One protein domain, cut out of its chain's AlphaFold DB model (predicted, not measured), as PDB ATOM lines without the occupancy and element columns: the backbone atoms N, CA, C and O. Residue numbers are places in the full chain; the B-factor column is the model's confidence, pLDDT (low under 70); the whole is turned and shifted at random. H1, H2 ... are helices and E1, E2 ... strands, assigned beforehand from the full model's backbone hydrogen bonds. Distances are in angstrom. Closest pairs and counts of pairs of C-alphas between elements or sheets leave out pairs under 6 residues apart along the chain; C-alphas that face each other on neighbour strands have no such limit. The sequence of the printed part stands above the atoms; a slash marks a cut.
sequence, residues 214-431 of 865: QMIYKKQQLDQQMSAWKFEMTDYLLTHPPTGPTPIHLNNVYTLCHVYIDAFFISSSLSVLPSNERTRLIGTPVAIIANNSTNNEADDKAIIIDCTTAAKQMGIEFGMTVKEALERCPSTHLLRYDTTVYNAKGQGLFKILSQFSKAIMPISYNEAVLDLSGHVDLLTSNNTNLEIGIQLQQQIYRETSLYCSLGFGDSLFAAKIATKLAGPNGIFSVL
ATOM      1  N   GLN A 214      38.915  50.128  -9.288       34.56
ATOM      2  CA  GLN A 214      37.657  49.881 -10.004       34.56
ATOM      3  C   GLN A 214      37.571  48.441 -10.522       34.56
ATOM      4  O   GLN A 214      36.526  47.806 -10.371       34.56
ATOM      5  N   MET A 215      38.667  47.904 -11.070       34.38
ATOM      6  CA  MET A 215      38.776  46.502 -11.489       34.38
ATOM      7  C   MET A 215      38.487  45.538 -10.332       34.38
ATOM      8  O   MET A 215      37.624  44.666 -10.444       34.38
ATOM      9  N   ILE A 216      39.166  45.728  -9.195       36.19
ATOM     10  CA  ILE A 216      39.008  44.878  -8.005       36.19
ATOM     11  C   ILE A 216      37.563  44.940  -7.487       36.19
ATOM     12  O   ILE A 216      36.971  43.905  -7.179       36.19
ATOM     13  N   TYR A 217      36.967  46.136  -7.443       35.16
ATOM     14  CA  TYR A 217      35.591  46.331  -6.987       35.16
ATOM     15  C   TYR A 217      34.549  45.684  -7.917       35.16
ATOM     16  O   TYR A 217      33.639  45.007  -7.435       35.16
ATOM     17  N   LYS A 218      34.682  45.837  -9.244       44.44
ATOM     18  CA  LYS A 218      33.733  45.257 -10.214       44.44
ATOM     19  C   LYS A 218      33.886  43.733 -10.343       44.44
ATOM     20  O   LYS A 218      32.869  43.046 -10.413       44.44
ATOM     21  N   LYS A 219      35.106  43.178 -10.261       44.72
ATOM     22  CA  LYS A 219      35.314  41.717 -10.166       44.72
ATOM     23  C   LYS A 219      34.616  41.142  -8.931       44.72
ATOM     24  O   LYS A 219      33.831  40.208  -9.049       44.72
ATOM     25  N   GLN A 220      34.808  41.778  -7.773       48.53
ATOM     26  CA  GLN A 220      34.150  41.379  -6.528       48.53
ATOM     27  C   GLN A 220      32.611  41.419  -6.632       48.53
ATOM     28  O   GLN A 220      31.933  40.607  -6.004       48.53
ATOM     29  N   GLN A 221      32.045  42.343  -7.415       53.22
ATOM     30  CA  GLN A 221      30.603  42.417  -7.660       53.22
ATOM     31  C   GLN A 221      30.086  41.242  -8.507       53.22
ATOM     32  O   GLN A 221      29.017  40.717  -8.191       53.22
ATOM     33  N   LEU A 222      30.838  40.806  -9.525       56.53
ATOM     34  CA  LEU A 222      30.501  39.628 -10.329       56.53
ATOM     35  C   LEU A 222      30.616  38.336  -9.509       56.53
ATOM     36  O   LEU A 222      29.677  37.545  -9.506       56.53
ATOM     37  N   ASP A 223      31.704  38.156  -8.752       54.88
ATOM     38  CA  ASP A 223      31.899  36.988  -7.877       54.88
ATOM     39  C   ASP A 223      30.717  36.829  -6.895       54.88
ATOM     40  O   ASP A 223      30.151  35.748  -6.731       54.88
ATOM     41  N   GLN A 224      30.261  37.939  -6.305       56.50
ATOM     42  CA  GLN A 224      29.091  37.967  -5.418       56.50
ATOM     43  C   GLN A 224      27.779  37.621  -6.129       56.50
ATOM     44  O   GLN A 224      26.878  37.058  -5.503       56.50
ATOM     45  N   GLN A 225      27.651  37.963  -7.411       61.56
ATOM     46  CA  GLN A 225      26.494  37.593  -8.215       61.56
ATOM     47  C   GLN A 225      26.508  36.094  -8.544       61.56
ATOM     48  O   GLN A 225      25.474  35.448  -8.398       61.56
ATOM     49  N   MET A 226      27.674  35.517  -8.857       60.78
ATOM     50  CA  MET A 226      27.842  34.068  -9.040       60.78
ATOM     51  C   MET A 226      27.475  33.281  -7.769       60.78
ATOM     52  O   MET A 226      26.743  32.292  -7.855       60.78
ATOM     53  N   SER A 227      27.892  33.745  -6.581       56.41
ATOM     54  CA  SER A 227      27.461  33.149  -5.304       56.41
ATOM     55  C   SER A 227      25.948  33.261  -5.088       56.41
ATOM     56  O   SER A 227      25.304  32.269  -4.750       56.41
ATOM     57  N   ALA A 228      25.349  34.440  -5.304       60.25
ATOM     58  CA  ALA A 228      23.901  34.637  -5.148       60.25
ATOM     59  C   ALA A 228      23.089  33.706  -6.066       60.25
ATOM     60  O   ALA A 228      22.104  33.103  -5.643       60.25
ATOM     61  N   TRP A 229      23.558  33.527  -7.296       66.62
ATOM     62  CA  TRP A 229      22.997  32.624  -8.291       66.62
ATOM     63  C   TRP A 229      23.078  31.143  -7.907       66.62
ATOM     64  O   TRP A 229      22.110  30.408  -8.111       66.62
ATOM     65  N   LYS A 230      24.162  30.694  -7.266       62.56
ATOM     66  CA  LYS A 230      24.228  29.340  -6.692       62.56
ATOM     67  C   LYS A 230      23.135  29.111  -5.638       62.56
ATOM     68  O   LYS A 230      22.486  28.061  -5.635       62.56
ATOM     69  N   PHE A 231      22.893  30.097  -4.770       60.28
ATOM     70  CA  PHE A 231      21.787  30.044  -3.807       60.28
ATOM     71  C   PHE A 231      20.413  30.078  -4.491       60.28
ATOM     72  O   PHE A 231      19.509  29.376  -4.052       60.28
ATOM     73  N   GLU A 232      20.252  30.821  -5.589       65.31
ATOM     74  CA  GLU A 232      19.006  30.850  -6.365       65.31
ATOM     75  C   GLU A 232      18.678  29.483  -6.994       65.31
ATOM     76  O   GLU A 232      17.533  29.049  -6.928       65.31
ATOM     77  N   MET A 233      19.660  28.750  -7.533       70.81
ATOM     78  CA  MET A 233      19.426  27.391  -8.064       70.81
ATOM     79  C   MET A 233      19.181  26.360  -6.955       70.81
ATOM     80  O   MET A 233      18.379  25.442  -7.117       70.81
ATOM     81  N   THR A 234      19.797  26.562  -5.789       64.88
ATOM     82  CA  THR A 234      19.509  25.796  -4.564       64.88
ATOM     83  C   THR A 234      18.049  25.996  -4.113       64.88
ATOM     84  O   THR A 234      17.358  25.034  -3.790       64.88
ATOM     85  N   ASP A 235      17.545  27.233  -4.145       60.00
ATOM     86  CA  ASP A 235      16.144  27.583  -3.855       60.00
ATOM     87  C   ASP A 235      15.167  27.123  -4.956       60.00
ATOM     88  O   ASP A 235      14.047  26.688  -4.668       60.00
ATOM     89  N   TYR A 236      15.595  27.139  -6.221       69.88
ATOM     90  CA  TYR A 236      14.817  26.606  -7.337       69.88
ATOM     91  C   TYR A 236      14.526  25.113  -7.147       69.88
ATOM     92  O   TYR A 236      13.364  24.723  -7.193       69.88
ATOM     93  N   LEU A 237      15.543  24.300  -6.835       66.56
ATOM     94  CA  LEU A 237      15.384  22.860  -6.572       66.56
ATOM     95  C   LEU A 237      14.562  22.561  -5.302       66.56
ATOM     96  O   LEU A 237      13.850  21.561  -5.257       66.56
ATOM     97  N   LEU A 238      14.600  23.437  -4.289       62.62
ATOM     98  CA  LEU A 238      13.728  23.346  -3.106       62.62
ATOM     99  C   LEU A 238      12.251  23.616  -3.422       62.62
ATOM    100  O   LEU A 238      11.365  23.031  -2.800       62.62
ATOM    101  N   THR A 239      11.981  24.538  -4.346       56.38
ATOM    102  CA  THR A 239      10.616  24.946  -4.720       56.38
ATOM    103  C   THR A 239      10.031  24.109  -5.859       56.38
ATOM    104  O   THR A 239       8.812  23.970  -5.944       56.38
ATOM    105  N   HIS A 240      10.889  23.512  -6.686       74.12
ATOM    106  CA  HIS A 240      10.563  22.635  -7.807       74.12
ATOM    107  C   HIS A 240      11.292  21.298  -7.596       74.12
ATOM    108  O   HIS A 240      12.352  21.078  -8.191       74.12
ATOM    109  N   PRO A 241      10.775  20.425  -6.706       73.56
ATOM    110  CA  PRO A 241      11.449  19.185  -6.347       73.56
ATOM    111  C   PRO A 241      11.665  18.311  -7.592       73.56
ATOM    112  O   PRO A 241      10.736  18.166  -8.393       73.56
ATOM    113  N   PRO A 242      12.858  17.717  -7.764       79.06
ATOM    114  CA  PRO A 242      13.151  16.884  -8.920       79.06
ATOM    115  C   PRO A 242      12.192  15.713  -9.140       79.06
ATOM    116  O   PRO A 242      11.784  15.019  -8.204       79.06
ATOM    117  N   THR A 243      11.872  15.475 -10.409       81.75
ATOM    118  CA  THR A 243      10.911  14.464 -10.868       81.75
ATOM    119  C   THR A 243      11.573  13.230 -11.477       81.75
ATOM    120  O   THR A 243      10.887  12.231 -11.677       81.75
ATOM    121  N   GLY A 244      12.878  13.285 -11.756       77.81
ATOM    122  CA  GLY A 244      13.644  12.206 -12.377       77.81
ATOM    123  C   GLY A 244      13.812  10.942 -11.522       77.81
ATOM    124  O   GLY A 244      13.238  10.815 -10.431       77.81
ATOM    125  N   PRO A 245      14.613   9.977 -11.997       76.06
ATOM    126  CA  PRO A 245      14.917   8.769 -11.244       76.06
ATOM    127  C   PRO A 245      15.658   9.065  -9.929       76.06
ATOM    128  O   PRO A 245      16.392  10.046  -9.788       76.06
ATOM    129  N   THR A 246      15.455   8.191  -8.943       76.69
ATOM    130  CA  THR A 246      16.220   8.187  -7.689       76.69
ATOM    131  C   THR A 246      17.507   7.379  -7.894       76.69
ATOM    132  O   THR A 246      17.375   6.222  -8.290       76.69
ATOM    133  N   PRO A 247      18.717   7.902  -7.613       76.50
ATOM    134  CA  PRO A 247      19.951   7.119  -7.725       76.50
ATOM    135  C   PRO A 247      19.937   5.867  -6.841       76.50
ATOM    136  O   PRO A 247      19.352   5.868  -5.756       76.50
ATOM    137  N   ILE A 248      20.606   4.811  -7.300       74.94
ATOM    138  CA  ILE A 248      20.748   3.534  -6.596       74.94
ATOM    139  C   ILE A 248      22.244   3.223  -6.468       74.94
ATOM    140  O   ILE A 248      22.925   2.964  -7.459       74.94
ATOM    141  N   HIS A 249      22.758   3.240  -5.239       70.12
ATOM    142  CA  HIS A 249      24.177   3.013  -4.947       70.12
ATOM    143  C   HIS A 249      24.445   1.540  -4.639       70.12
ATOM    144  O   HIS A 249      24.520   1.127  -3.481       70.12
ATOM    145  N   LEU A 250      24.591   0.729  -5.686       61.09
ATOM    146  CA  LEU A 250      25.076  -0.642  -5.539       61.09
ATOM    147  C   LEU A 250      26.568  -0.610  -5.172       61.09
ATOM    148  O   LEU A 250      27.365   0.048  -5.837       61.09
ATOM    149  N   ASN A 251      26.952  -1.306  -4.099       58.75
ATOM    150  CA  ASN A 251      28.342  -1.467  -3.641       58.75
ATOM    151  C   ASN A 251      29.147  -0.158  -3.439       58.75
ATOM    152  O   ASN A 251      30.369  -0.172  -3.555       58.75
ATOM    153  N   ASN A 252      28.485   0.966  -3.126       62.06
ATOM    154  CA  ASN A 252      29.088   2.313  -3.086       62.06
ATOM    155  C   ASN A 252      29.765   2.750  -4.405       62.06
ATOM    156  O   ASN A 252      30.642   3.613  -4.386       62.06
ATOM    157  N   VAL A 253      29.367   2.177  -5.544       67.19
ATOM    158  CA  VAL A 253      29.767   2.671  -6.864       67.19
ATOM    159  C   VAL A 253      28.906   3.884  -7.198       67.19
ATOM    160  O   VAL A 253      27.675   3.814  -7.147       67.19
ATOM    161  N   TYR A 254      29.563   4.993  -7.530       78.00
ATOM    162  CA  TYR A 254      28.904   6.220  -7.959       78.00
ATOM    163  C   TYR A 254      29.085   6.415  -9.457       78.00
ATOM    164  O   TYR A 254      30.167   6.176  -9.985       78.00
ATOM    165  N   THR A 255      28.045   6.907 -10.123       85.12
ATOM    166  CA  THR A 255      28.135   7.402 -11.497       85.12
ATOM    167  C   THR A 255      27.670   8.849 -11.517       85.12
ATOM    168  O   THR A 255      26.473   9.129 -11.542       85.12
ATOM    169  N   LEU A 256      28.615   9.786 -11.474       88.19
ATOM    170  CA  LEU A 256      28.335  11.217 -11.447       88.19
ATOM    171  C   LEU A 256      28.481  11.811 -12.846       88.19
ATOM    172  O   LEU A 256      29.486  11.581 -13.514       88.19
ATOM    173  N   CYS A 257      27.512  12.622 -13.267       92.50
ATOM    174  CA  CYS A 257      27.586  13.417 -14.490       92.50
ATOM    175  C   CYS A 257      27.708  14.900 -14.136       92.50
ATOM    176  O   CYS A 257      26.780  15.506 -13.597       92.50
ATOM    177  N   HIS A 258      28.862  15.488 -14.434       94.25
ATOM    178  CA  HIS A 258      29.091  16.924 -14.364       94.25
ATOM    179  C   HIS A 258      28.635  17.579 -15.674       94.25
ATOM    180  O   HIS A 258      29.124  17.243 -16.755       94.25
ATOM    181  N   VAL A 259      27.697  18.518 -15.559       95.88
ATOM    182  CA  VAL A 259      27.099  19.280 -16.660       95.88
ATOM    183  C   VAL A 259      27.632  20.703 -16.609       95.88
ATOM    184  O   VAL A 259      27.474  21.378 -15.590       95.88
ATOM    185  N   TYR A 260      28.207  21.182 -17.711       94.25
ATOM    186  CA  TYR A 260      28.713  22.548 -17.843       94.25
ATOM    187  C   TYR A 260      28.201  23.196 -19.134       94.25
ATOM    188  O   TYR A 260      28.394  22.646 -20.215       94.25
ATOM    189  N   ILE A 261      27.558  24.366 -19.047       93.31
ATOM    190  CA  ILE A 261      27.149  25.129 -20.238       93.31
ATOM    191  C   ILE A 261      28.334  25.910 -20.804       93.31
ATOM    192  O   ILE A 261      28.920  26.753 -20.117       93.31
ATOM    193  N   ASP A 262      28.615  25.692 -22.086       83.44
ATOM    194  CA  ASP A 262      29.770  26.270 -22.764       83.44
ATOM    195  C   ASP A 262      29.592  27.769 -23.018       83.44
ATOM    196  O   ASP A 262      28.581  28.206 -23.577       83.44
ATOM    197  N   ALA A 263      30.594  28.556 -22.611       84.50
ATOM    198  CA  ALA A 263      30.631  30.016 -22.760       84.50
ATOM    199  C   ALA A 263      29.306  30.696 -22.346       84.50
ATOM    200  O   ALA A 263      28.763  31.518 -23.082       84.50
ATOM    201  N   PHE A 264      28.753  30.295 -21.192       88.50
ATOM    202  CA  PHE A 264      27.365  30.549 -20.782       88.50
ATOM    203  C   PHE A 264      26.835  31.961 -21.070       88.50
ATOM    204  O   PHE A 264      25.731  32.082 -21.607       88.50
ATOM    205  N   PHE A 265      27.588  33.019 -20.747       87.38
ATOM    206  CA  PHE A 265      27.140  34.393 -20.982       87.38
ATOM    207  C   PHE A 265      27.056  34.711 -22.476       87.38
ATOM    208  O   PHE A 265      26.011  35.169 -22.937       87.38
ATOM    209  N   ILE A 266      28.117  34.413 -23.235       89.31
ATOM    210  CA  ILE A 266      28.178  34.592 -24.694       89.31
ATOM    211  C   ILE A 266      27.068  33.785 -25.373       89.31
ATOM    212  O   ILE A 266      26.250  34.356 -26.093       89.31
ATOM    213  N   SER A 267      26.976  32.486 -25.089       88.38
ATOM    214  CA  SER A 267      25.964  31.590 -25.655       88.38
ATOM    215  C   SER A 267      24.541  32.059 -25.332       88.38
ATOM    216  O   SER A 267      23.685  32.094 -26.216       88.38
ATOM    217  N   SER A 268      24.283  32.502 -24.096       90.88
ATOM    218  CA  SER A 268      22.974  33.030 -23.689       90.88
ATOM    219  C   SER A 268      22.620  34.331 -24.406       90.88
ATOM    220  O   SER A 268      21.521  34.423 -24.960       90.88
ATOM    221  N   SER A 269      23.539  35.298 -24.466       90.19
ATOM    222  CA  SER A 269      23.329  36.572 -25.165       90.19
ATOM    223  C   SER A 269      23.144  36.373 -26.674       90.19
ATOM    224  O   SER A 269      22.232  36.950 -27.257       90.19
ATOM    225  N   LEU A 270      23.917  35.490 -27.312       88.88
ATOM    226  CA  LEU A 270      23.744  35.150 -28.729       88.88
ATOM    227  C   LEU A 270      22.428  34.396 -28.997       88.88
ATOM    228  O   LEU A 270      21.837  34.555 -30.068       88.88
ATOM    229  N   SER A 271      21.934  33.598 -28.043       88.31
ATOM    230  CA  SER A 271      20.705  32.805 -28.209       88.31
ATOM    231  C   SER A 271      19.423  33.638 -28.329       88.31
ATOM    232  O   SER A 271      18.437  33.134 -28.868       88.31
ATOM    233  N   VAL A 272      19.425  34.888 -27.850       88.62
ATOM    234  CA  VAL A 272      18.276  35.807 -27.952       88.62
ATOM    235  C   VAL A 272      18.330  36.710 -29.185       88.62
ATOM    236  O   VAL A 272      17.305  37.269 -29.565       88.62
ATOM    237  N   LEU A 273      19.485  36.813 -29.853       86.50
ATOM    238  CA  LEU A 273      19.609  37.565 -31.102       86.50
ATOM    239  C   LEU A 273      18.890  36.857 -32.266       86.50
ATOM    240  O   LEU A 273      18.891  35.618 -32.315       86.50
ATOM    241  N   PRO A 274      18.339  37.606 -33.239       86.81
ATOM    242  CA  PRO A 274      17.849  37.072 -34.507       86.81
ATOM    243  C   PRO A 274      18.879  36.183 -35.221       86.81
ATOM    244  O   PRO A 274      20.082  36.438 -35.176       86.81
ATOM    245  N   SER A 275      18.418  35.142 -35.920       79.94
ATOM    246  CA  SER A 275      19.302  34.130 -36.525       79.94
ATOM    247  C   SER A 275      20.331  34.711 -37.502       79.94
ATOM    248  O   SER A 275      21.466  34.256 -37.529       79.94
ATOM    249  N   ASN A 276      19.958  35.729 -38.280       80.25
ATOM    250  CA  ASN A 276      20.848  36.422 -39.217       80.25
ATOM    251  C   ASN A 276      21.958  37.216 -38.507       80.25
ATOM    252  O   ASN A 276      23.100  37.198 -38.958       80.25
ATOM    253  N   GLU A 277      21.640  37.895 -37.407       81.25
ATOM    254  CA  GLU A 277      22.616  38.619 -36.588       81.25
ATOM    255  C   GLU A 277      23.540  37.643 -35.855       81.25
ATOM    256  O   GLU A 277      24.758  37.747 -35.967       81.25
ATOM    257  N   ARG A 278      22.970  36.607 -35.228       81.62
ATOM    258  CA  ARG A 278      23.728  35.525 -34.589       81.62
ATOM    259  C   ARG A 278      24.737  34.888 -35.543       81.62
ATOM    260  O   ARG A 278      25.891  34.736 -35.167       81.62
ATOM    261  N   THR A 279      24.331  34.550 -36.770       78.56
ATOM    262  CA  THR A 279      25.228  33.950 -37.774       78.56
ATOM    263  C   THR A 279      26.368  34.886 -38.174       78.56
ATOM    264  O   THR A 279      27.478  34.411 -38.377       78.56
ATOM    265  N   ARG A 280      26.145  36.208 -38.232       81.38
ATOM    266  CA  ARG A 280      27.214  37.190 -38.508       81.38
ATOM    267  C   ARG A 280      28.248  37.295 -37.390       81.38
ATOM    268  O   ARG A 280      29.352  37.746 -37.661       81.38
ATOM    269  N   LEU A 281      27.889  36.920 -36.162       79.75
ATOM    270  CA  LEU A 281      28.775  36.988 -35.001       79.75
ATOM    271  C   LEU A 281      29.598  35.705 -34.784       79.75
ATOM    272  O   LEU A 281      30.533  35.711 -33.983       79.75
ATOM    273  N   ILE A 282      29.302  34.621 -35.509       74.62
ATOM    274  CA  ILE A 282      30.077  33.372 -35.464       74.62
ATOM    275  C   ILE A 282      31.517  33.645 -35.930       74.62
ATOM    276  O   ILE A 282      31.731  34.280 -36.957       74.62
ATOM    277  N   GLY A 283      32.505  33.202 -35.146       72.88
ATOM    278  CA  GLY A 283      33.937  33.411 -35.417       72.88
ATOM    279  C   GLY A 283      34.450  34.841 -35.183       72.88
ATOM    280  O   GLY A 283      35.658  35.057 -35.161       72.88
ATOM    281  N   THR A 284      33.568  35.819 -34.962       83.75
ATOM    282  CA  THR A 284      33.960  37.218 -34.723       83.75
ATOM    283  C   THR A 284      34.391  37.472 -33.270       83.75
ATOM    284  O   THR A 284      33.953  36.756 -32.363       83.75
ATOM    285  N   PRO A 285      35.220  38.501 -33.002       89.00
ATOM    286  CA  PRO A 285      35.496  38.946 -31.641       89.00
ATOM    287  C   PRO A 285      34.229  39.542 -31.005       89.00
ATOM    288  O   PRO A 285      33.855  40.682 -31.265       89.00
ATOM    289  N   VAL A 286      33.575  38.766 -30.141       91.19
ATOM    290  CA  VAL A 286      32.447  39.207 -29.304       91.19
ATOM    291  C   VAL A 286      32.861  39.245 -27.833       91.19
ATOM    292  O   VAL A 286      33.495  38.301 -27.342       91.19
ATOM    293  N   ALA A 287      32.459  40.300 -27.122       91.31
ATOM    294  CA  ALA A 287      32.667  40.480 -25.685       91.31
ATOM    295  C   ALA A 287      31.393  40.991 -24.986       91.31
ATOM    296  O   ALA A 287      30.581  41.693 -25.588       91.31
ATOM    297  N   ILE A 288      31.208  40.640 -23.711       89.62
ATOM    298  CA  ILE A 288      30.067  41.064 -22.885       89.62
ATOM    299  C   ILE A 288      30.496  42.138 -21.899       89.62
ATOM    300  O   ILE A 288      31.461  41.952 -21.161       89.62
ATOM    301  N   ILE A 289      29.747  43.238 -21.852       88.12
ATOM    302  CA  ILE A 289      30.058  44.418 -21.045       88.12
ATOM    303  C   ILE A 289      29.151  44.520 -19.814       88.12
ATOM    304  O   ILE A 289      27.937  44.315 -19.886       88.12
ATOM    305  N   ALA A 290      29.736  44.889 -18.676       77.88
ATOM    306  CA  ALA A 290      29.002  45.204 -17.456       77.88
ATOM    307  C   ALA A 290      28.099  46.436 -17.649       77.88
ATOM    308  O   ALA A 290      28.595  47.519 -17.972       77.88
ATOM    309  N   ASN A 291      26.796  46.303 -17.373       65.00
ATOM    310  CA  ASN A 291      25.857  47.430 -17.402       65.00
ATOM    311  C   ASN A 291      26.223  48.465 -16.324       65.00
ATOM    312  O   ASN A 291      25.955  48.251 -15.143       65.00
ATOM    313  N   ASN A 292      26.817  49.587 -16.739       55.72
ATOM    314  CA  ASN A 292      27.173  50.713 -15.863       55.72
ATOM    315  C   ASN A 292      26.453  52.032 -16.224       55.72
ATOM    316  O   ASN A 292      26.630  53.020 -15.520       55.72
ATOM    317  N   SER A 293      25.639  52.057 -17.288       47.72
ATOM    318  CA  SER A 293      24.976  53.267 -17.800       47.72
ATOM    319  C   SER A 293      23.468  53.063 -17.972       47.72
ATOM    320  O   SER A 293      23.023  51.999 -18.400       47.72
ATOM    321  N   THR A 294      22.693  54.106 -17.664       46.47
ATOM    322  CA  THR A 294      21.252  54.220 -17.960       46.47
ATOM    323  C   THR A 294      20.967  54.651 -19.398       46.47
ATOM    324  O   THR A 294      19.829  54.552 -19.852       46.47
ATOM    325  N   ASN A 295      21.984  55.142 -20.109       45.16
ATOM    326  CA  ASN A 295      21.873  55.645 -21.473       45.16
ATOM    327  C   ASN A 295      22.427  54.591 -22.438       45.16
ATOM    328  O   ASN A 295      23.447  53.964 -22.152       45.16
ATOM    329  N   ASN A 296      21.767  54.414 -23.586       47.59
ATOM    330  CA  ASN A 296      21.969  53.303 -24.530       47.59
ATOM    331  C   ASN A 296      23.298  53.304 -25.319       47.59
ATOM    332  O   ASN A 296      23.408  52.603 -26.325       47.59
ATOM    333  N   GLU A 297      24.331  53.977 -24.831       54.91
ATOM    334  CA  GLU A 297      25.692  53.953 -25.376       54.91
ATOM    335  C   GLU A 297      26.566  52.934 -24.619       54.91
ATOM    336  O   GLU A 297      26.197  52.440 -23.546       54.91
ATOM    337  N   ALA A 298      27.698  52.543 -25.201       60.12
ATOM    338  CA  ALA A 298      28.704  51.760 -24.494       60.12
ATOM    339  C   ALA A 298      29.591  52.731 -23.700       60.12
ATOM    340  O   ALA A 298      30.323  53.515 -24.287       60.12
ATOM    341  N   ASP A 299      29.497  52.702 -22.369       71.31
ATOM    342  CA  ASP A 299      30.418  53.452 -21.509       71.31
ATOM    343  C   ASP A 299      31.834  52.886 -21.685       71.31
ATOM    344  O   ASP A 299      32.064  51.713 -21.388       71.31
ATOM    345  N   ASP A 300      32.784  53.718 -22.118       76.69
ATOM    346  CA  ASP A 300      34.215  53.392 -22.226       76.69
ATOM    347  C   ASP A 300      34.783  52.746 -20.950       76.69
ATOM    348  O   ASP A 300      35.724  51.951 -21.013       76.69
ATOM    349  N   LYS A 301      34.206  53.074 -19.782       77.31
ATOM    350  CA  LYS A 301      34.584  52.580 -18.445       77.31
ATOM    351  C   LYS A 301      33.809  51.329 -18.016       77.31
ATOM    352  O   LYS A 301      34.006  50.831 -16.895       77.31
ATOM    353  N   ALA A 302      32.912  50.810 -18.853       80.81
ATOM    354  CA  ALA A 302      32.347  49.482 -18.660       80.81
ATOM    355  C   ALA A 302      33.454  48.426 -18.765       80.81
ATOM    356  O   ALA A 302      34.484  48.657 -19.389       80.81
ATOM    357  N   ILE A 303      33.263  47.287 -18.101       83.06
ATOM    358  CA  ILE A 303      34.268  46.219 -18.012       83.06
ATOM    359  C   ILE A 303      33.779  44.978 -18.758       83.06
ATOM    360  O   ILE A 303      32.594  44.646 -18.675       83.06
ATOM    361  N   ILE A 304      34.697  44.289 -19.435       84.94
ATOM    362  CA  ILE A 304      34.473  42.985 -20.060       84.94
ATOM    363  C   ILE A 304      34.261  41.912 -18.976       84.94
ATOM    364  O   ILE A 304      35.154  41.631 -18.173       84.94
ATOM    365  N   ILE A 305      33.068  41.312 -18.967       82.38
ATOM    366  CA  ILE A 305      32.638  40.223 -18.070       82.38
ATOM    367  C   ILE A 305      32.928  38.841 -18.667       82.38
ATOM    368  O   ILE A 305      33.216  37.905 -17.930       82.38
ATOM    369  N   ASP A 306      32.834  38.696 -19.986       86.69
ATOM    370  CA  ASP A 306      33.168  37.463 -20.705       86.69
ATOM    371  C   ASP A 306      33.489  37.798 -22.165       86.69
ATOM    372  O   ASP A 306      33.095  38.850 -22.669       86.69
ATOM    373  N   CYS A 307      34.220  36.927 -22.853       87.81
ATOM    374  CA  CYS A 307      34.590  37.122 -24.249       87.81
ATOM    375  C   CYS A 307      34.890  35.804 -24.977       87.81
ATOM    376  O   CYS A 307      35.387  34.824 -24.410       87.81
ATOM    377  N   THR A 308      34.581  35.810 -26.271       84.56
ATOM    378  CA  THR A 308      34.874  34.727 -27.223       84.56
ATOM    379  C   THR A 308      36.369  34.434 -27.336       84.56
ATOM    380  O   THR A 308      37.213  35.295 -27.093       84.56
ATOM    381  N   THR A 309      36.715  33.223 -27.781       79.38
ATOM    382  CA  THR A 309      38.107  32.853 -28.083       79.38
ATOM    383  C   THR A 309      38.725  33.758 -29.150       79.38
ATOM    384  O   THR A 309      39.879  34.143 -28.999       79.38
ATOM    385  N   ALA A 310      37.953  34.176 -30.160       81.69
ATOM    386  CA  ALA A 310      38.392  35.154 -31.157       81.69
ATOM    387  C   ALA A 310      38.796  36.496 -30.514       81.69
ATOM    388  O   ALA A 310      39.872  37.016 -30.792       81.69
ATOM    389  N   ALA A 311      37.994  37.025 -29.581       85.56
ATOM    390  CA  ALA A 311      38.353  38.231 -28.832       85.56
ATOM    391  C   ALA A 311      39.605  38.023 -27.951       85.56
ATOM    392  O   ALA A 311      40.489  38.881 -27.936       85.56
ATOM    393  N   LYS A 312      39.742  36.863 -27.292       83.88
ATOM    394  CA  LYS A 312      40.936  36.506 -26.494       83.88
ATOM    395  C   LYS A 312      42.209  36.420 -27.336       83.88
ATOM    396  O   LYS A 312      43.255  36.889 -26.905       83.88
ATOM    397  N   GLN A 313      42.125  35.886 -28.555       85.38
ATOM    398  CA  GLN A 313      43.241  35.867 -29.511       85.38
ATOM    399  C   GLN A 313      43.652  37.277 -29.961       85.38
ATOM    400  O   GLN A 313      44.828  37.509 -30.222       85.38
ATOM    401  N   MET A 314      42.715  38.230 -29.994       87.44
ATOM    402  CA  MET A 314      42.995  39.658 -30.206       87.44
ATOM    403  C   MET A 314      43.448  40.385 -28.918       87.44
ATOM    404  O   MET A 314      43.513  41.612 -28.882       87.44
ATOM    405  N   GLY A 315      43.752  39.646 -27.845       85.38
ATOM    406  CA  GLY A 315      44.247  40.184 -26.577       85.38
ATOM    407  C   GLY A 315      43.183  40.813 -25.675       85.38
ATOM    408  O   GLY A 315      43.550  41.529 -24.747       85.38
ATOM    409  N   ILE A 316      41.887  40.591 -25.929       87.69
ATOM    410  CA  ILE A 316      40.807  41.043 -25.039       87.69
ATOM    411  C   ILE A 316      40.612  40.022 -23.924       87.69
ATOM    412  O   ILE A 316      40.335  38.851 -24.176       87.69
ATOM    413  N   GLU A 317      40.687  40.483 -22.679       82.31
ATOM    414  CA  GLU A 317      40.570  39.630 -21.501       82.31
ATOM    415  C   GLU A 317      39.484  40.116 -20.537       82.31
ATOM    416  O   GLU A 317      39.001  41.251 -20.586       82.31
ATOM    417  N   PHE A 318      39.122  39.231 -19.612       81.50
ATOM    418  CA  PHE A 318      38.264  39.555 -18.481       81.50
ATOM    419  C   PHE A 318      38.832  40.721 -17.658       81.50
ATOM    420  O   PHE A 318      40.009  40.722 -17.302       81.50
ATOM    421  N   GLY A 319      37.980  41.672 -17.276       78.94
ATOM    422  CA  GLY A 319      38.371  42.814 -16.446       78.94
ATOM    423  C   GLY A 319      38.807  44.052 -17.235       78.94
ATOM    424  O   GLY A 319      38.687  45.154 -16.703       78.94
ATOM    425  N   MET A 320      39.222  43.909 -18.499       84.44
ATOM    426  CA  MET A 320      39.558  45.056 -19.351       84.44
ATOM    427  C   MET A 320      38.374  46.015 -19.489       84.44
ATOM    428  O   MET A 320      37.212  45.599 -19.495       84.44
ATOM    429  N   THR A 321      38.660  47.305 -19.613       86.50
ATOM    430  CA  THR A 321      37.648  48.305 -19.960       86.50
ATOM    431  C   THR A 321      37.217  48.171 -21.422       86.50
ATOM    432  O   THR A 321      37.950  47.642 -22.259       86.50
ATOM    433  N   VAL A 322      36.024  48.667 -21.756       88.56
ATOM    434  CA  VAL A 322      35.532  48.720 -23.141       88.56
ATOM    435  C   VAL A 322      36.493  49.502 -24.028       88.56
ATOM    436  O   VAL A 322      36.818  49.034 -25.117       88.56
ATOM    437  N   LYS A 323      37.017  50.629 -23.535       88.31
ATOM    438  CA  LYS A 323      38.043  51.397 -24.239       88.31
ATOM    439  C   LYS A 323      39.289  50.555 -24.537       88.31
ATOM    440  O   LYS A 323      39.675  50.441 -25.692       88.31
ATOM    441  N   GLU A 324      39.866  49.905 -23.528       89.31
ATOM    442  CA  GLU A 324      41.036  49.024 -23.683       89.31
ATOM    443  C   GLU A 324      40.784  47.832 -24.626       89.31
ATOM    444  O   GLU A 324      41.711  47.354 -25.284       89.31
ATOM    445  N   ALA A 325      39.552  47.322 -24.684       90.75
ATOM    446  CA  ALA A 325      39.169  46.242 -25.589       90.75
ATOM    447  C   ALA A 325      39.044  46.734 -27.043       90.75
ATOM    448  O   ALA A 325      39.570  46.095 -27.953       90.75
ATOM    449  N   LEU A 326      38.414  47.893 -27.260       90.81
ATOM    450  CA  LEU A 326      38.277  48.514 -28.582       90.81
ATOM    451  C   LEU A 326      39.605  49.070 -29.116       90.81
ATOM    452  O   LEU A 326      39.835  49.015 -30.318       90.81
ATOM    453  N   GLU A 327      40.512  49.535 -28.253       92.69
ATOM    454  CA  GLU A 327      41.880  49.916 -28.636       92.69
ATOM    455  C   GLU A 327      42.691  48.716 -29.152       92.69
ATOM    456  O   GLU A 327      43.472  48.864 -30.091       92.69
ATOM    457  N   ARG A 328      42.484  47.517 -28.587       93.31
ATOM    458  CA  ARG A 328      43.110  46.271 -29.072       93.31
ATOM    459  C   ARG A 328      42.444  45.727 -30.331       93.31
ATOM    460  O   ARG A 328      43.129  45.260 -31.237       93.31
ATOM    461  N   CYS A 329      41.114  45.760 -30.390       91.31
ATOM    462  CA  CYS A 329      40.345  45.241 -31.513       91.31
ATOM    463  C   CYS A 329      39.097  46.111 -31.768       91.31
ATOM    464  O   CYS A 329      38.027  45.838 -31.213       91.31
ATOM    465  N   PRO A 330      39.199  47.135 -32.641       90.62
ATOM    466  CA  PRO A 330      38.098  48.061 -32.930       90.62
ATOM    467  C   PRO A 330      36.852  47.401 -33.536       90.62
ATOM    468  O   PRO A 330      35.762  47.960 -33.474       90.62
ATOM    469  N   SER A 331      37.000  46.211 -34.124       88.50
ATOM    470  CA  SER A 331      35.910  45.409 -34.691       88.50
ATOM    471  C   SER A 331      35.173  44.539 -33.662       88.50
ATOM    472  O   SER A 331      34.313  43.747 -34.051       88.50
ATOM    473  N   THR A 332      35.487  44.658 -32.367       90.44
ATOM    474  CA  THR A 332      34.844  43.855 -31.317       90.44
ATOM    475  C   THR A 332      33.371  44.205 -31.169       90.44
ATOM    476  O   THR A 332      33.009  45.343 -30.872       90.44
ATOM    477  N   HIS A 333      32.510  43.202 -31.298       91.12
ATOM    478  CA  HIS A 333      31.087  43.355 -31.045       91.12
ATOM    479  C   HIS A 333      30.796  43.269 -29.538       91.12
ATOM    480  O   HIS A 333      31.126  42.277 -28.882       91.12
ATOM    481  N   LEU A 334      30.174  44.312 -28.988       90.88
ATOM    482  CA  LEU A 334      29.907  44.443 -27.555       90.88
ATOM    483  C   LEU A 334      28.443  44.116 -27.240       90.88
ATOM    484  O   LEU A 334      27.536  44.867 -27.593       90.88
ATOM    485  N   LEU A 335      28.221  43.016 -26.525       89.25
ATOM    486  CA  LEU A 335      26.907  42.613 -26.023       89.25
ATOM    487  C   LEU A 335      26.719  43.090 -24.580       89.25
ATOM    488  O   LEU A 335      27.648  43.066 -23.775       89.25
ATOM    489  N   ARG A 336      25.505  43.509 -24.218       85.62
ATOM    490  CA  ARG A 336      25.194  43.896 -22.834       85.62
ATOM    491  C   ARG A 336      24.945  42.682 -21.948       85.62
ATOM    492  O   ARG A 336      24.415  41.664 -22.389       85.62
ATOM    493  N   TYR A 337      25.310  42.827 -20.682       84.44
ATOM    494  CA  TYR A 337      25.041  41.845 -19.644       84.44
ATOM    495  C   TYR A 337      23.544  41.828 -19.293       84.44
ATOM    496  O   TYR A 337      23.030  42.790 -18.722       84.44
ATOM    497  N   ASP A 338      22.834  40.745 -19.618       84.19
ATOM    498  CA  ASP A 338      21.388  40.619 -19.379       84.19
ATOM    499  C   ASP A 338      21.071  39.554 -18.322       84.19
ATOM    500  O   ASP A 338      20.953  38.358 -18.602       84.19
ATOM    501  N   THR A 339      20.876  40.010 -17.084       78.62
ATOM    502  CA  THR A 339      20.507  39.145 -15.958       78.62
ATOM    503  C   THR A 339      19.172  38.439 -16.146       78.62
ATOM    504  O   THR A 339      19.001  37.354 -15.602       78.62
ATOM    505  N   THR A 340      18.228  39.000 -16.902       83.81
ATOM    506  CA  THR A 340      16.913  38.379 -17.108       83.81
ATOM    507  C   THR A 340      17.021  37.173 -18.034       83.81
ATOM    508  O   THR A 340      16.464  36.114 -17.734       83.81
ATOM    509  N   VAL A 341      17.824  37.295 -19.096       87.56
ATOM    510  CA  VAL A 341      18.138  36.198 -20.015       87.56
ATOM    511  C   VAL A 341      18.936  35.119 -19.293       87.56
ATOM    512  O   VAL A 341      18.540  33.956 -19.340       87.56
ATOM    513  N   TYR A 342      20.007  35.476 -18.576       86.75
ATOM    514  CA  TYR A 342      20.801  34.493 -17.829       86.75
ATOM    515  C   TYR A 342      19.947  33.751 -16.798       86.75
ATOM    516  O   TYR A 342      19.992  32.519 -16.765       86.75
ATOM    517  N   ASN A 343      19.102  34.469 -16.045       82.62
ATOM    518  CA  ASN A 343      18.208  33.861 -15.063       82.62
ATOM    519  C   ASN A 343      17.222  32.868 -15.708       82.62
ATOM    520  O   ASN A 343      17.087  31.730 -15.259       82.62
ATOM    521  N   ALA A 344      16.580  33.251 -16.814       87.62
ATOM    522  CA  ALA A 344      15.669  32.363 -17.535       87.62
ATOM    523  C   ALA A 344      16.371  31.100 -18.073       87.62
ATOM    524  O   ALA A 344      15.813  30.004 -17.999       87.62
ATOM    525  N   LYS A 345      17.606  31.226 -18.582       90.44
ATOM    526  CA  LYS A 345      18.371  30.095 -19.133       90.44
ATOM    527  C   LYS A 345      18.809  29.096 -18.063       90.44
ATOM    528  O   LYS A 345      18.644  27.900 -18.281       90.44
ATOM    529  N   GLY A 346      19.321  29.551 -16.918       89.06
ATOM    530  CA  GLY A 346      19.730  28.641 -15.839       89.06
ATOM    531  C   GLY A 346      18.550  27.974 -15.131       89.06
ATOM    532  O   GLY A 346      18.597  26.772 -14.889       89.06
ATOM    533  N   GLN A 347      17.432  28.678 -14.911       88.75
ATOM    534  CA  GLN A 347      16.198  28.021 -14.445       88.75
ATOM    535  C   GLN A 347      15.712  26.968 -15.455       88.75
ATOM    536  O   GLN A 347      15.315  25.874 -15.060       88.75
ATOM    537  N   GLY A 348      15.812  27.258 -16.760       92.50
ATOM    538  CA  GLY A 348      15.572  26.289 -17.831       92.50
ATOM    539  C   GLY A 348      16.491  25.066 -17.753       92.50
ATOM    540  O   GLY A 348      16.003  23.942 -17.813       92.50
ATOM    541  N   LEU A 349      17.795  25.264 -17.539       94.38
ATOM    542  CA  LEU A 349      18.754  24.180 -17.312       94.38
ATOM    543  C   LEU A 349      18.340  23.316 -16.116       94.38
ATOM    544  O   LEU A 349      18.126  22.120 -16.283       94.38
ATOM    545  N   PHE A 350      18.174  23.895 -14.925       90.56
ATOM    546  CA  PHE A 350      17.865  23.120 -13.718       90.56
ATOM    547  C   PHE A 350      16.505  22.409 -13.787       90.56
ATOM    548  O   PHE A 350      16.384  21.306 -13.257       90.56
ATOM    549  N   LYS A 351      15.517  22.962 -14.506       93.12
ATOM    550  CA  LYS A 351      14.256  22.281 -14.853       93.12
ATOM    551  C   LYS A 351      14.468  21.030 -15.717       93.12
ATOM    552  O   LYS A 351      13.698  20.080 -15.613       93.12
ATOM    553  N   ILE A 352      15.461  21.036 -16.606       94.88
ATOM    554  CA  ILE A 352      15.805  19.876 -17.439       94.88
ATOM    555  C   ILE A 352      16.550  18.859 -16.586       94.88
ATOM    556  O   ILE A 352      16.122  17.714 -16.508       94.88
ATOM    557  N   LEU A 353      17.597  19.281 -15.866       93.25
ATOM    558  CA  LEU A 353      18.389  18.385 -15.013       93.25
ATOM    559  C   LEU A 353      17.515  17.634 -13.998       93.25
ATOM    560  O   LEU A 353      17.724  16.443 -13.769       93.25
ATOM    561  N   SER A 354      16.495  18.303 -13.445       88.88
ATOM    562  CA  SER A 354      15.556  17.732 -12.471       88.88
ATOM    563  C   SER A 354      14.686  16.587 -13.008       88.88
ATOM    564  O   SER A 354      14.082  15.868 -12.212       88.88
ATOM    565  N   GLN A 355      14.662  16.370 -14.328       90.81
ATOM    566  CA  GLN A 355      14.018  15.229 -14.994       90.81
ATOM    567  C   GLN A 355      14.969  14.026 -15.150       90.81
ATOM    568  O   GLN A 355      14.498  12.899 -15.268       90.81
ATOM    569  N   PHE A 356      16.291  14.239 -15.109       89.44
ATOM    570  CA  PHE A 356      17.310  13.190 -15.283       89.44
ATOM    571  C   PHE A 356      17.820  12.605 -13.961       89.44
ATOM    572  O   PHE A 356      18.282  11.470 -13.945       89.44
ATOM    573  N   SER A 357      17.726  13.335 -12.844       85.88
ATOM    574  CA  SER A 357      18.041  12.799 -11.514       85.88
ATOM    575  C   SER A 357      17.320  13.547 -10.399       85.88
ATOM    576  O   SER A 357      17.101  14.756 -10.487       85.88
ATOM    577  N   LYS A 358      17.016  12.841  -9.305       80.00
ATOM    578  CA  LYS A 358      16.615  13.456  -8.032       80.00
ATOM    579  C   LYS A 358      17.762  14.014  -7.203       80.00
ATOM    580  O   LYS A 358      17.531  14.909  -6.393       80.00
ATOM    581  N   ALA A 359      18.977  13.519  -7.401       82.62
ATOM    582  CA  ALA A 359      20.156  13.981  -6.689       82.62
ATOM    583  C   ALA A 359      20.938  14.936  -7.587       82.62
ATOM    584  O   ALA A 359      21.710  14.530  -8.456       82.62
ATOM    585  N   ILE A 360      20.736  16.231  -7.351       83.44
ATOM    586  CA  ILE A 360      21.417  17.307  -8.072       83.44
ATOM    587  C   ILE A 360      22.191  18.154  -7.070       83.44
ATOM    588  O   ILE A 360      21.650  18.596  -6.054       83.44
ATOM    589  N   MET A 361      23.461  18.399  -7.373       82.12
ATOM    590  CA  MET A 361      24.310  19.351  -6.672       82.12
ATOM    591  C   MET A 361      24.506  20.593  -7.561       82.12
ATOM    592  O   MET A 361      25.271  20.528  -8.529       82.12
ATOM    593  N   PRO A 362      23.842  21.730  -7.271       81.38
ATOM    594  CA  PRO A 362      24.095  22.984  -7.976       81.38
ATOM    595  C   PRO A 362      25.498  23.508  -7.639       81.38
ATOM    596  O   PRO A 362      25.813  23.762  -6.471       81.38
ATOM    597  N   ILE A 363      26.347  23.706  -8.652       82.69
ATOM    598  CA  ILE A 363      27.666  24.327  -8.464       82.69
ATOM    599  C   ILE A 363      27.592  25.824  -8.772       82.69
ATOM    600  O   ILE A 363      28.062  26.628  -7.965       82.69
ATOM    601  N   SER A 364      26.946  26.192  -9.877       77.88
ATOM    602  CA  SER A 364      26.669  27.567 -10.295       77.88
ATOM    603  C   SER A 364      25.329  27.636 -11.054       77.88
ATOM    604  O   SER A 364      24.558  26.678 -11.069       77.88
ATOM    605  N   TYR A 365      25.050  28.765 -11.709       79.94
ATOM    606  CA  TYR A 365      23.907  28.919 -12.618       79.94
ATOM    607  C   TYR A 365      24.051  28.164 -13.954       79.94
ATOM    608  O   TYR A 365      23.067  27.955 -14.661       79.94
ATOM    609  N   ASN A 366      25.281  27.782 -14.307       86.62
ATOM    610  CA  ASN A 366      25.650  27.158 -15.579       86.62
ATOM    611  C   ASN A 366      26.363  25.804 -15.401       86.62
ATOM    612  O   ASN A 366      26.838  25.233 -16.380       86.62
ATOM    613  N   GLU A 367      26.469  25.321 -14.161       90.88
ATOM    614  CA  GLU A 367      27.247  24.147 -13.778       90.88
ATOM    615  C   GLU A 367      26.547  23.374 -12.651       90.88
ATOM    616  O   GLU A 367      26.189  23.939 -11.610       90.88
ATOM    617  N   ALA A 368      26.376  22.069 -12.835       91.88
ATOM    618  CA  ALA A 368      25.778  21.180 -11.845       91.88
ATOM    619  C   ALA A 368      26.367  19.771 -11.943       91.88
ATOM    620  O   ALA A 368      26.980  19.404 -12.944       91.88
ATOM    621  N   VAL A 369      26.143  18.963 -10.910       91.44
ATOM    622  CA  VAL A 369      26.431  17.524 -10.940       91.44
ATOM    623  C   VAL A 369      25.155  16.761 -10.644       91.44
ATOM    624  O   VAL A 369      24.452  17.082  -9.686       91.44
ATOM    625  N   LEU A 370      24.872  15.764 -11.470       91.06
ATOM    626  CA  LEU A 370      23.806  14.797 -11.270       91.06
ATOM    627  C   LEU A 370      24.439  13.508 -10.769       91.06
ATOM    628  O   LEU A 370      25.451  13.064 -11.312       91.06
ATOM    629  N   ASP A 371      23.820  12.892  -9.775       87.31
ATOM    630  CA  ASP A 371      24.087  11.495  -9.471       87.31
ATOM    631  C   ASP A 371      23.172  10.627 -10.344       87.31
ATOM    632  O   ASP A 371      21.952  10.803 -10.342       87.31
ATOM    633  N   LEU A 372      23.759   9.739 -11.138       86.81
ATOM    634  CA  LEU A 372      23.072   8.835 -12.062       86.81
ATOM    635  C   LEU A 372      23.339   7.360 -11.710       86.81
ATOM    636  O   LEU A 372      23.077   6.468 -12.520       86.81
ATOM    637  N   SER A 373      23.849   7.092 -10.502       81.75
ATOM    638  CA  SER A 373      24.168   5.744 -10.018       81.75
ATOM    639  C   SER A 373      22.977   4.797 -10.169       81.75
ATOM    640  O   SER A 373      21.847   5.150  -9.824       81.75
ATOM    641  N   GLY A 374      23.221   3.599 -10.705       72.75
ATOM    642  CA  GLY A 374      22.198   2.566 -10.912       72.75
ATOM    643  C   GLY A 374      21.261   2.783 -12.108       72.75
ATOM    644  O   GLY A 374      20.542   1.859 -12.470       72.75
ATOM    645  N   HIS A 375      21.305   3.954 -12.753       73.31
ATOM    646  CA  HIS A 375      20.671   4.223 -14.059       73.31
ATOM    647  C   HIS A 375      21.697   4.244 -15.196       73.31
ATOM    648  O   HIS A 375      21.344   4.190 -16.370       73.31
ATOM    649  N   VAL A 376      22.973   4.359 -14.826       67.06
ATOM    650  CA  VAL A 376      24.135   4.548 -15.692       67.06
ATOM    651  C   VAL A 376      25.304   3.771 -15.084       67.06
ATOM    652  O   VAL A 376      25.528   3.841 -13.872       67.06
ATOM    653  N   ASP A 377      26.057   3.051 -15.914       66.19
ATOM    654  CA  ASP A 377      27.137   2.163 -15.477       66.19
ATOM    655  C   ASP A 377      28.455   2.545 -16.166       66.19
ATOM    656  O   ASP A 377      28.614   2.413 -17.378       66.19
ATOM    657  N   LEU A 378      29.415   3.029 -15.376       58.81
ATOM    658  CA  LEU A 378      30.755   3.409 -15.837       58.81
ATOM    659  C   LEU A 378      31.656   2.218 -16.201       58.81
ATOM    660  O   LEU A 378      32.699   2.427 -16.819       58.81
ATOM    661  N   LEU A 379      31.311   1.001 -15.772       56.59
ATOM    662  CA  LEU A 379      32.163  -0.188 -15.849       56.59
ATOM    663  C   LEU A 379      31.783  -1.131 -16.998       56.59
ATOM    664  O   LEU A 379      32.604  -1.957 -17.399       56.59
ATOM    665  N   THR A 380      30.570  -1.020 -17.548       56.88
ATOM    666  CA  THR A 380      30.165  -1.813 -18.720       56.88
ATOM    667  C   THR A 380      30.575  -1.149 -20.031       56.88
ATOM    668  O   THR A 380      30.584   0.069 -20.168       56.88
ATOM    669  N   SER A 381      30.864  -1.965 -21.048       52.50
ATOM    670  CA  SER A 381      31.173  -1.512 -22.415       52.50
ATOM    671  C   SER A 381      29.951  -0.983 -23.186       52.50
ATOM    672  O   SER A 381      30.043  -0.738 -24.388       52.50
ATOM    673  N   ASN A 382      28.799  -0.860 -22.525       52.72
ATOM    674  CA  ASN A 382      27.551  -0.433 -23.139       52.72
ATOM    675  C   ASN A 382      27.540   1.095 -23.266       52.72
ATOM    676  O   ASN A 382      27.919   1.810 -22.343       52.72
ATOM    677  N   ASN A 383      27.051   1.620 -24.391       61.66
ATOM    678  CA  ASN A 383      27.062   3.061 -24.686       61.66
ATOM    679  C   ASN A 383      26.048   3.889 -23.862       61.66
ATOM    680  O   ASN A 383      25.760   5.029 -24.221       61.66
ATOM    681  N   THR A 384      25.522   3.370 -22.750       68.94
ATOM    682  CA  THR A 384      24.452   3.982 -21.938       68.94
ATOM    683  C   THR A 384      24.796   5.400 -21.472       68.94
ATOM    684  O   THR A 384      23.960   6.301 -21.542       68.94
ATOM    685  N   ASN A 385      26.049   5.636 -21.073       74.12
ATOM    686  CA  ASN A 385      26.547   6.947 -20.635       74.12
ATOM    687  C   ASN A 385      26.510   7.965 -21.788       74.12
ATOM    688  O   ASN A 385      26.114   9.118 -21.614       74.12
ATOM    689  N   LEU A 386      26.899   7.519 -22.988       80.44
ATOM    690  CA  LEU A 386      26.887   8.321 -24.207       80.44
ATOM    691  C   LEU A 386      25.450   8.582 -24.676       80.44
ATOM    692  O   LEU A 386      25.131   9.708 -25.043       80.44
ATOM    693  N   GLU A 387      24.567   7.588 -24.617       84.06
ATOM    694  CA  GLU A 387      23.153   7.717 -24.979       84.06
ATOM    695  C   GLU A 387      22.423   8.722 -24.081       84.06
ATOM    696  O   GLU A 387      21.803   9.659 -24.587       84.06
ATOM    697  N   ILE A 388      22.553   8.591 -22.758       86.25
ATOM    698  CA  ILE A 388      21.954   9.522 -21.790       86.25
ATOM    699  C   ILE A 388      22.599  10.908 -21.898       86.25
ATOM    700  O   ILE A 388      21.895  11.917 -21.849       86.25
ATOM    701  N   GLY A 389      23.913  10.983 -22.134       88.62
ATOM    702  CA  GLY A 389      24.598  12.244 -22.405       88.62
ATOM    703  C   GLY A 389      24.077  12.949 -23.663       88.62
ATOM    704  O   GLY A 389      23.779  14.142 -23.622       88.62
ATOM    705  N   ILE A 390      23.883  12.216 -24.763       88.88
ATOM    706  CA  ILE A 390      23.321  12.742 -26.015       88.88
ATOM    707  C   ILE A 390      21.871  13.194 -25.805       88.88
ATOM    708  O   ILE A 390      21.495  14.267 -26.278       88.88
ATOM    709  N   GLN A 391      21.048  12.420 -25.091       91.81
ATOM    710  CA  GLN A 391      19.672  12.811 -24.759       91.81
ATOM    711  C   GLN A 391      19.643  14.116 -23.949       91.81
ATOM    712  O   GLN A 391      18.900  15.037 -24.300       91.81
ATOM    713  N   LEU A 392      20.499  14.228 -22.930       92.38
ATOM    714  CA  LEU A 392      20.621  15.411 -22.081       92.38
ATOM    715  C   LEU A 392      21.095  16.642 -22.870       92.38
ATOM    716  O   LEU A 392      20.440  17.684 -22.811       92.38
ATOM    717  N   GLN A 393      22.161  16.520 -23.670       93.56
ATOM    718  CA  GLN A 393      22.623  17.584 -24.576       93.56
ATOM    719  C   GLN A 393      21.512  18.032 -25.531       93.56
ATOM    720  O   GLN A 393      21.263  19.228 -25.690       93.56
ATOM    721  N   GLN A 394      20.808  17.083 -26.157       93.62
ATOM    722  CA  GLN A 394      19.723  17.395 -27.082       93.62
ATOM    723  C   GLN A 394      18.557  18.105 -26.389       93.62
ATOM    724  O   GLN A 394      17.999  19.030 -26.979       93.62
ATOM    725  N   GLN A 395      18.173  17.716 -25.170       94.56
ATOM    726  CA  GLN A 395      17.093  18.389 -24.449       94.56
ATOM    727  C   GLN A 395      17.505  19.793 -23.990       94.56
ATOM    728  O   GLN A 395      16.761  20.745 -24.241       94.56
ATOM    729  N   ILE A 396      18.711  19.949 -23.426       94.69
ATOM    730  CA  ILE A 396      19.286  21.256 -23.073       94.69
ATOM    731  C   ILE A 396      19.301  22.170 -24.302       94.69
ATOM    732  O   ILE A 396      18.784  23.287 -24.231       94.69
ATOM    733  N   TYR A 397      19.777  21.694 -25.453       93.88
ATOM    734  CA  TYR A 397      19.792  22.490 -26.679       93.88
ATOM    735  C   TYR A 397      18.385  22.838 -27.190       93.88
ATOM    736  O   TYR A 397      18.141  23.982 -27.573       93.88
ATOM    737  N   ARG A 398      17.429  21.899 -27.175       93.25
ATOM    738  CA  ARG A 398      16.049  22.149 -27.640       93.25
ATOM    739  C   ARG A 398      15.319  23.187 -26.784       93.25
ATOM    740  O   ARG A 398      14.661  24.057 -27.345       93.25
ATOM    741  N   GLU A 399      15.422  23.104 -25.457       91.81
ATOM    742  CA  GLU A 399      14.706  24.000 -24.534       91.81
ATOM    743  C   GLU A 399      15.447  25.326 -24.283       91.81
ATOM    744  O   GLU A 399      14.807  26.364 -24.122       91.81
ATOM    745  N   THR A 400      16.787  25.332 -24.271       90.44
ATOM    746  CA  THR A 400      17.582  26.531 -23.924       90.44
ATOM    747  C   THR A 400      18.316  27.165 -25.108       90.44
ATOM    748  O   THR A 400      18.700  28.331 -25.014       90.44
ATOM    749  N   SER A 401      18.490  26.461 -26.232       89.94
ATOM    750  CA  SER A 401      19.383  26.850 -27.344       89.94
ATOM    751  C   SER A 401      20.853  27.041 -26.942       89.94
ATOM    752  O   SER A 401      21.577  27.779 -27.608       89.94
ATOM    753  N   LEU A 402      21.289  26.391 -25.858       90.50
ATOM    754  CA  LEU A 402      22.673  26.374 -25.382       90.50
ATOM    755  C   LEU A 402      23.276  24.980 -25.577       90.50
ATOM    756  O   LEU A 402      22.567  23.977 -25.496       90.50
ATOM    757  N   TYR A 403      24.583  24.930 -25.824       88.94
ATOM    758  CA  TYR A 403      25.358  23.691 -25.831       88.94
ATOM    759  C   TYR A 403      25.972  23.439 -24.453       88.94
ATOM    760  O   TYR A 403      26.189  24.377 -23.679       88.94
ATOM    761  N   CYS A 404      26.239  22.175 -24.141       91.00
ATOM    762  CA  CYS A 404      26.854  21.800 -22.879       91.00
ATOM    763  C   CYS A 404      27.850  20.656 -23.037       91.00
ATOM    764  O   CYS A 404      27.621  19.700 -23.781       91.00
ATOM    765  N   SER A 405      28.908  20.732 -22.245       90.38
ATOM    766  CA  SER A 405      29.914  19.694 -22.094       90.38
ATOM    767  C   SER A 405      29.552  18.795 -20.915       90.38
ATOM    768  O   SER A 405      29.208  19.288 -19.834       90.38
ATOM    769  N   LEU A 406      29.626  17.479 -21.116       93.06
ATOM    770  CA  LEU A 406      29.273  16.464 -20.123       93.06
ATOM    771  C   LEU A 406      30.489  15.612 -19.760       93.06
ATOM    772  O   LEU A 406      31.175  15.079 -20.632       93.06
ATOM    773  N   GLY A 407      30.742  15.464 -18.462       91.44
ATOM    774  CA  GLY A 407      31.795  14.594 -17.944       91.44
ATOM    775  C   GLY A 407      31.249  13.585 -16.955       91.44
ATOM    776  O   GLY A 407      30.714  13.969 -15.918       91.44
ATOM    777  N   PHE A 408      31.403  12.304 -17.264       90.38
ATOM    778  CA  PHE A 408      31.002  11.203 -16.399       90.38
ATOM    779  C   PHE A 408      32.204  10.677 -15.605       90.38
ATOM    780  O   PHE A 408      33.300  10.544 -16.156       90.38
ATOM    781  N   GLY A 409      32.006  10.351 -14.328       87.19
ATOM    782  CA  GLY A 409      33.033   9.710 -13.510       87.19
ATOM    783  C   GLY A 409      32.543   9.207 -12.155       87.19
ATOM    784  O   GLY A 409      31.443   9.522 -11.709       87.19
ATOM    785  N   ASP A 410      33.385   8.404 -11.516       83.25
ATOM    786  CA  ASP A 410      33.155   7.736 -10.222       83.25
ATOM    787  C   ASP A 410      33.411   8.641  -8.998       83.25
ATOM    788  O   ASP A 410      33.099   8.285  -7.864       83.25
ATOM    789  N   SER A 411      33.947   9.841  -9.228       82.00
ATOM    790  CA  SER A 411      34.106  10.909  -8.241       82.00
ATOM    791  C   SER A 411      33.780  12.276  -8.841       82.00
ATOM    792  O   SER A 411      33.748  12.456 -10.063       82.00
ATOM    793  N   LEU A 412      33.563  13.273  -7.977       83.75
ATOM    794  CA  LEU A 412      33.333  14.655  -8.399       83.75
ATOM    795  C   LEU A 412      34.532  15.196  -9.190       83.75
ATOM    796  O   LEU A 412      34.357  15.853 -10.220       83.75
ATOM    797  N   PHE A 413      35.744  14.907  -8.720       85.06
ATOM    798  CA  PHE A 413      36.976  15.197  -9.431       85.06
ATOM    799  C   PHE A 413      37.009  14.538 -10.819       85.06
ATOM    800  O   PHE A 413      37.208  15.247 -11.805       85.06
ATOM    801  N   ALA A 414      36.762  13.227 -10.922       85.12
ATOM    802  CA  ALA A 414      36.773  12.509 -12.199       85.12
ATOM    803  C   ALA A 414      35.754  13.086 -13.192       85.12
ATOM    804  O   ALA A 414      36.126  13.423 -14.314       85.12
ATOM    805  N   ALA A 415      34.511  13.320 -12.763       88.56
ATOM    806  CA  ALA A 415      33.480  13.931 -13.600       88.56
ATOM    807  C   ALA A 415      33.899  15.326 -14.119       88.56
ATOM    808  O   ALA A 415      33.753  15.622 -15.304       88.56
ATOM    809  N   LYS A 416      34.513  16.167 -13.273       89.06
ATOM    810  CA  LYS A 416      35.048  17.482 -13.681       89.06
ATOM    811  C   LYS A 416      36.218  17.385 -14.662       89.06
ATOM    812  O   LYS A 416      36.286  18.176 -15.605       89.06
ATOM    813  N   ILE A 417      37.129  16.434 -14.456       87.88
ATOM    814  CA  ILE A 417      38.236  16.151 -15.379       87.88
ATOM    815  C   ILE A 417      37.697  15.672 -16.727       87.88
ATOM    816  O   ILE A 417      38.106  16.209 -17.755       87.88
ATOM    817  N   ALA A 418      36.725  14.756 -16.734       89.00
ATOM    818  CA  ALA A 418      36.052  14.311 -17.948       89.00
ATOM    819  C   ALA A 418      35.422  15.482 -18.710       89.00
ATOM    820  O   ALA A 418      35.677  15.614 -19.900       89.00
ATOM    821  N   THR A 419      34.691  16.393 -18.058       90.31
ATOM    822  CA  THR A 419      34.098  17.553 -18.755       90.31
ATOM    823  C   THR A 419      35.153  18.440 -19.413       90.31
ATOM    824  O   THR A 419      34.927  18.980 -20.490       90.31
ATOM    825  N   LYS A 420      36.328  18.579 -18.789       87.00
ATOM    826  CA  LYS A 420      37.435  19.365 -19.346       87.00
ATOM    827  C   LYS A 420      38.136  18.656 -20.510       87.00
ATOM    828  O   LYS A 420      38.569  19.326 -21.440       87.00
ATOM    829  N   LEU A 421      38.221  17.323 -20.469       85.38
ATOM    830  CA  LEU A 421      38.723  16.483 -21.565       85.38
ATOM    831  C   LEU A 421      37.734  16.383 -22.736       85.38
ATOM    832  O   LEU A 421      38.164  16.282 -23.880       85.38
ATOM    833  N   ALA A 422      36.430  16.443 -22.459       85.56
ATOM    834  CA  ALA A 422      35.371  16.421 -23.462       85.56
ATOM    835  C   ALA A 422      35.483  17.593 -24.451       85.56
ATOM    836  O   ALA A 422      35.173  17.439 -25.631       85.56
ATOM    837  N   GLY A 423      35.937  18.756 -23.970       78.25
ATOM    838  CA  GLY A 423      35.905  19.997 -24.740       78.25
ATOM    839  C   GLY A 423      34.469  20.487 -24.994       78.25
ATOM    840  O   GLY A 423      33.514  19.842 -24.563       78.25
ATOM    841  N   PRO A 424      34.303  21.634 -25.679       80.25
ATOM    842  CA  PRO A 424      33.002  22.275 -25.866       80.25
ATOM    843  C   PRO A 424      32.028  21.379 -26.636       80.25
ATOM    844  O   PRO A 424      32.377  20.826 -27.680       80.25
ATOM    845  N   ASN A 425      30.789  21.286 -26.150       85.25
ATOM    846  CA  ASN A 425      29.738  20.389 -26.633       85.25
ATOM    847  C   ASN A 425      30.142  18.895 -26.648       85.25
ATOM    848  O   ASN A 425      29.539  18.088 -27.357       85.25
ATOM    849  N   GLY A 426      31.162  18.508 -25.880       86.06
ATOM    850  CA  GLY A 426      31.656  17.136 -25.813       86.06
ATOM    851  C   GLY A 426      30.962  16.276 -24.756       86.06
ATOM    852  O   GLY A 426      30.351  16.776 -23.809       86.06
ATOM    853  N   ILE A 427      31.132  14.960 -24.884       86.56
ATOM    854  CA  ILE A 427      30.817  13.974 -23.844       86.56
ATOM    855  C   ILE A 427      32.073  13.134 -23.609       86.56
ATOM    856  O   ILE A 427      32.652  12.615 -24.563       86.56
ATOM    857  N   PHE A 428      32.486  12.974 -22.353       86.88
ATOM    858  CA  PHE A 428      33.611  12.113 -21.979       86.88
ATOM    859  C   PHE A 428      33.309  11.351 -20.686       86.88
ATOM    860  O   PHE A 428      32.519  11.808 -19.861       86.88
ATOM    861  N   SER A 429      33.934  10.190 -20.498       88.06
ATOM    862  CA  SER A 429      33.818   9.367 -19.285       88.06
ATOM    863  C   SER A 429      35.210   8.986 -18.786       88.06
ATOM    864  O   SER A 429      36.065   8.628 -19.594       88.06
ATOM    865  N   VAL A 430      35.455   9.059 -17.477       85.19
ATOM    866  CA  VAL A 430      36.746   8.695 -16.874       85.19
ATOM    867  C   VAL A 430      36.563   8.115 -15.470       85.19
ATOM    868  O   VAL A 430      35.731   8.588 -14.701       85.19
ATOM    869  N   LEU A 431      37.367   7.111 -15.117       82.88
ATOM    870  CA  LEU A 431      37.450   6.587 -13.750       82.88
ATOM    871  C   LEU A 431      38.585   7.276 -12.987       82.88
ATOM    872  O   LEU A 431      39.651   7.524 -13.560       82.88
TER     873      LEU A 431
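Overview. This is residues 214 to 431 of the 865 residues of a protein of Giardia intestinalis (UniProt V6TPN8). Two lobes set end to end make a long body: in the larger, a five-stranded sheet is covered by H6 and H7 on one face and H8 on the other; in the smaller, a three-stranded sheet lies between H2 and H5. The long helix H1 runs along one side and meets the larger lobe with residues 229 to 237. The printed part has 218 residues with eight named helices and eight named strands, in the order H1 E1 H2 H3 E2 E3 H4 H5 E4 H6 E5 E6 H7 E7 H8 E8, of mixed class. The sheets, E5 E6 E1 E7 E8 and E3 E2 E4, are both mixed; the whole is compact, with a radius of gyration of the C-alphas of 18.8 A, and spans 58 by 34 by 32 A.

Arrangement. Begin at the hairpin of E5, residues 360 to 362, and E6, residues 367 to 371, where N 361 and O 369 are 2.8 A apart, within hydrogen-bond range. E1, residues 256 to 261, is antiparallel to E6, N 257 to O 370 2.9 A, and to E7, residues 404 to 409, N 258 to O 407 2.8 A. E8, residues 427 to 430, is parallel to E7, N 408 to O 428 2.9 A. Three layers, helices on both faces, come from H6, residues 339 to 356, and H7, residues 384 to 400, each at a height over the sheet of 9.3 A, and H8, residues 412 to 422, on the opposite face at 5.7 A. E6, H7, E7 is a split strand-helix-strand unit, two strands running the same way with E1 between them, its crossover right-handed; E7, H8, E8 is an unsplit one, left-handed. The hub H6 touches H7, closest C-alphas Lys 345 and Thr 400, 6.0 A; H1, residues 214 to 239, Met 233 to Gln 347, 7.2 A; and H2, residues 264 to 272, Ser 268 to Tyr 342, 6.4 A. In the other sheet, E2, residues 286 to 289, forms a hairpin with E3, residues 304 to 307, N 288 to O 306 2.8 A, and is parallel to E4, residues 333 to 336, N 287 to O 333 3.0 A. H2 and H5, residues 322 to 328, are on opposite faces of it; H4, residues 309 to 313, only grazes it. H3, residues 275 to 281, is close but not clearly touching H2, closest C-alphas Leu 270 and Arg 278, 5.9 A. Every O i to N i+4 pair is within hydrogen-bond range in H1, H3, H4, H5, H7 and H8, against 4 of 5 in H2 and 12 of 14 in H6.

Along the chain. Find C-alpha 214 at (37.657, 49.881, -10.004); from there H1 runs 37.2 A to C-alpha 239. H6 starts at (20.507, 39.145, -15.958) and is 26.2 A long, H7 23.7 A, E1 and E7 16.5 A each. E8 ends at C-alpha 430, (36.746, 8.695, -16.874).

Size, cuts and confidence. The C-alphas farthest apart, Asn 251 and Asn 295, are 60.2 A apart. The printed part has no cut; the long links are H1 to E1, E2 to E3 and E6 to H7. Mean pLDDT of the printed part is 79.6; look for values under 70 at residues 214 to 232, 234 to 239, 250 to 253, 291 to 298 and 376 to 384.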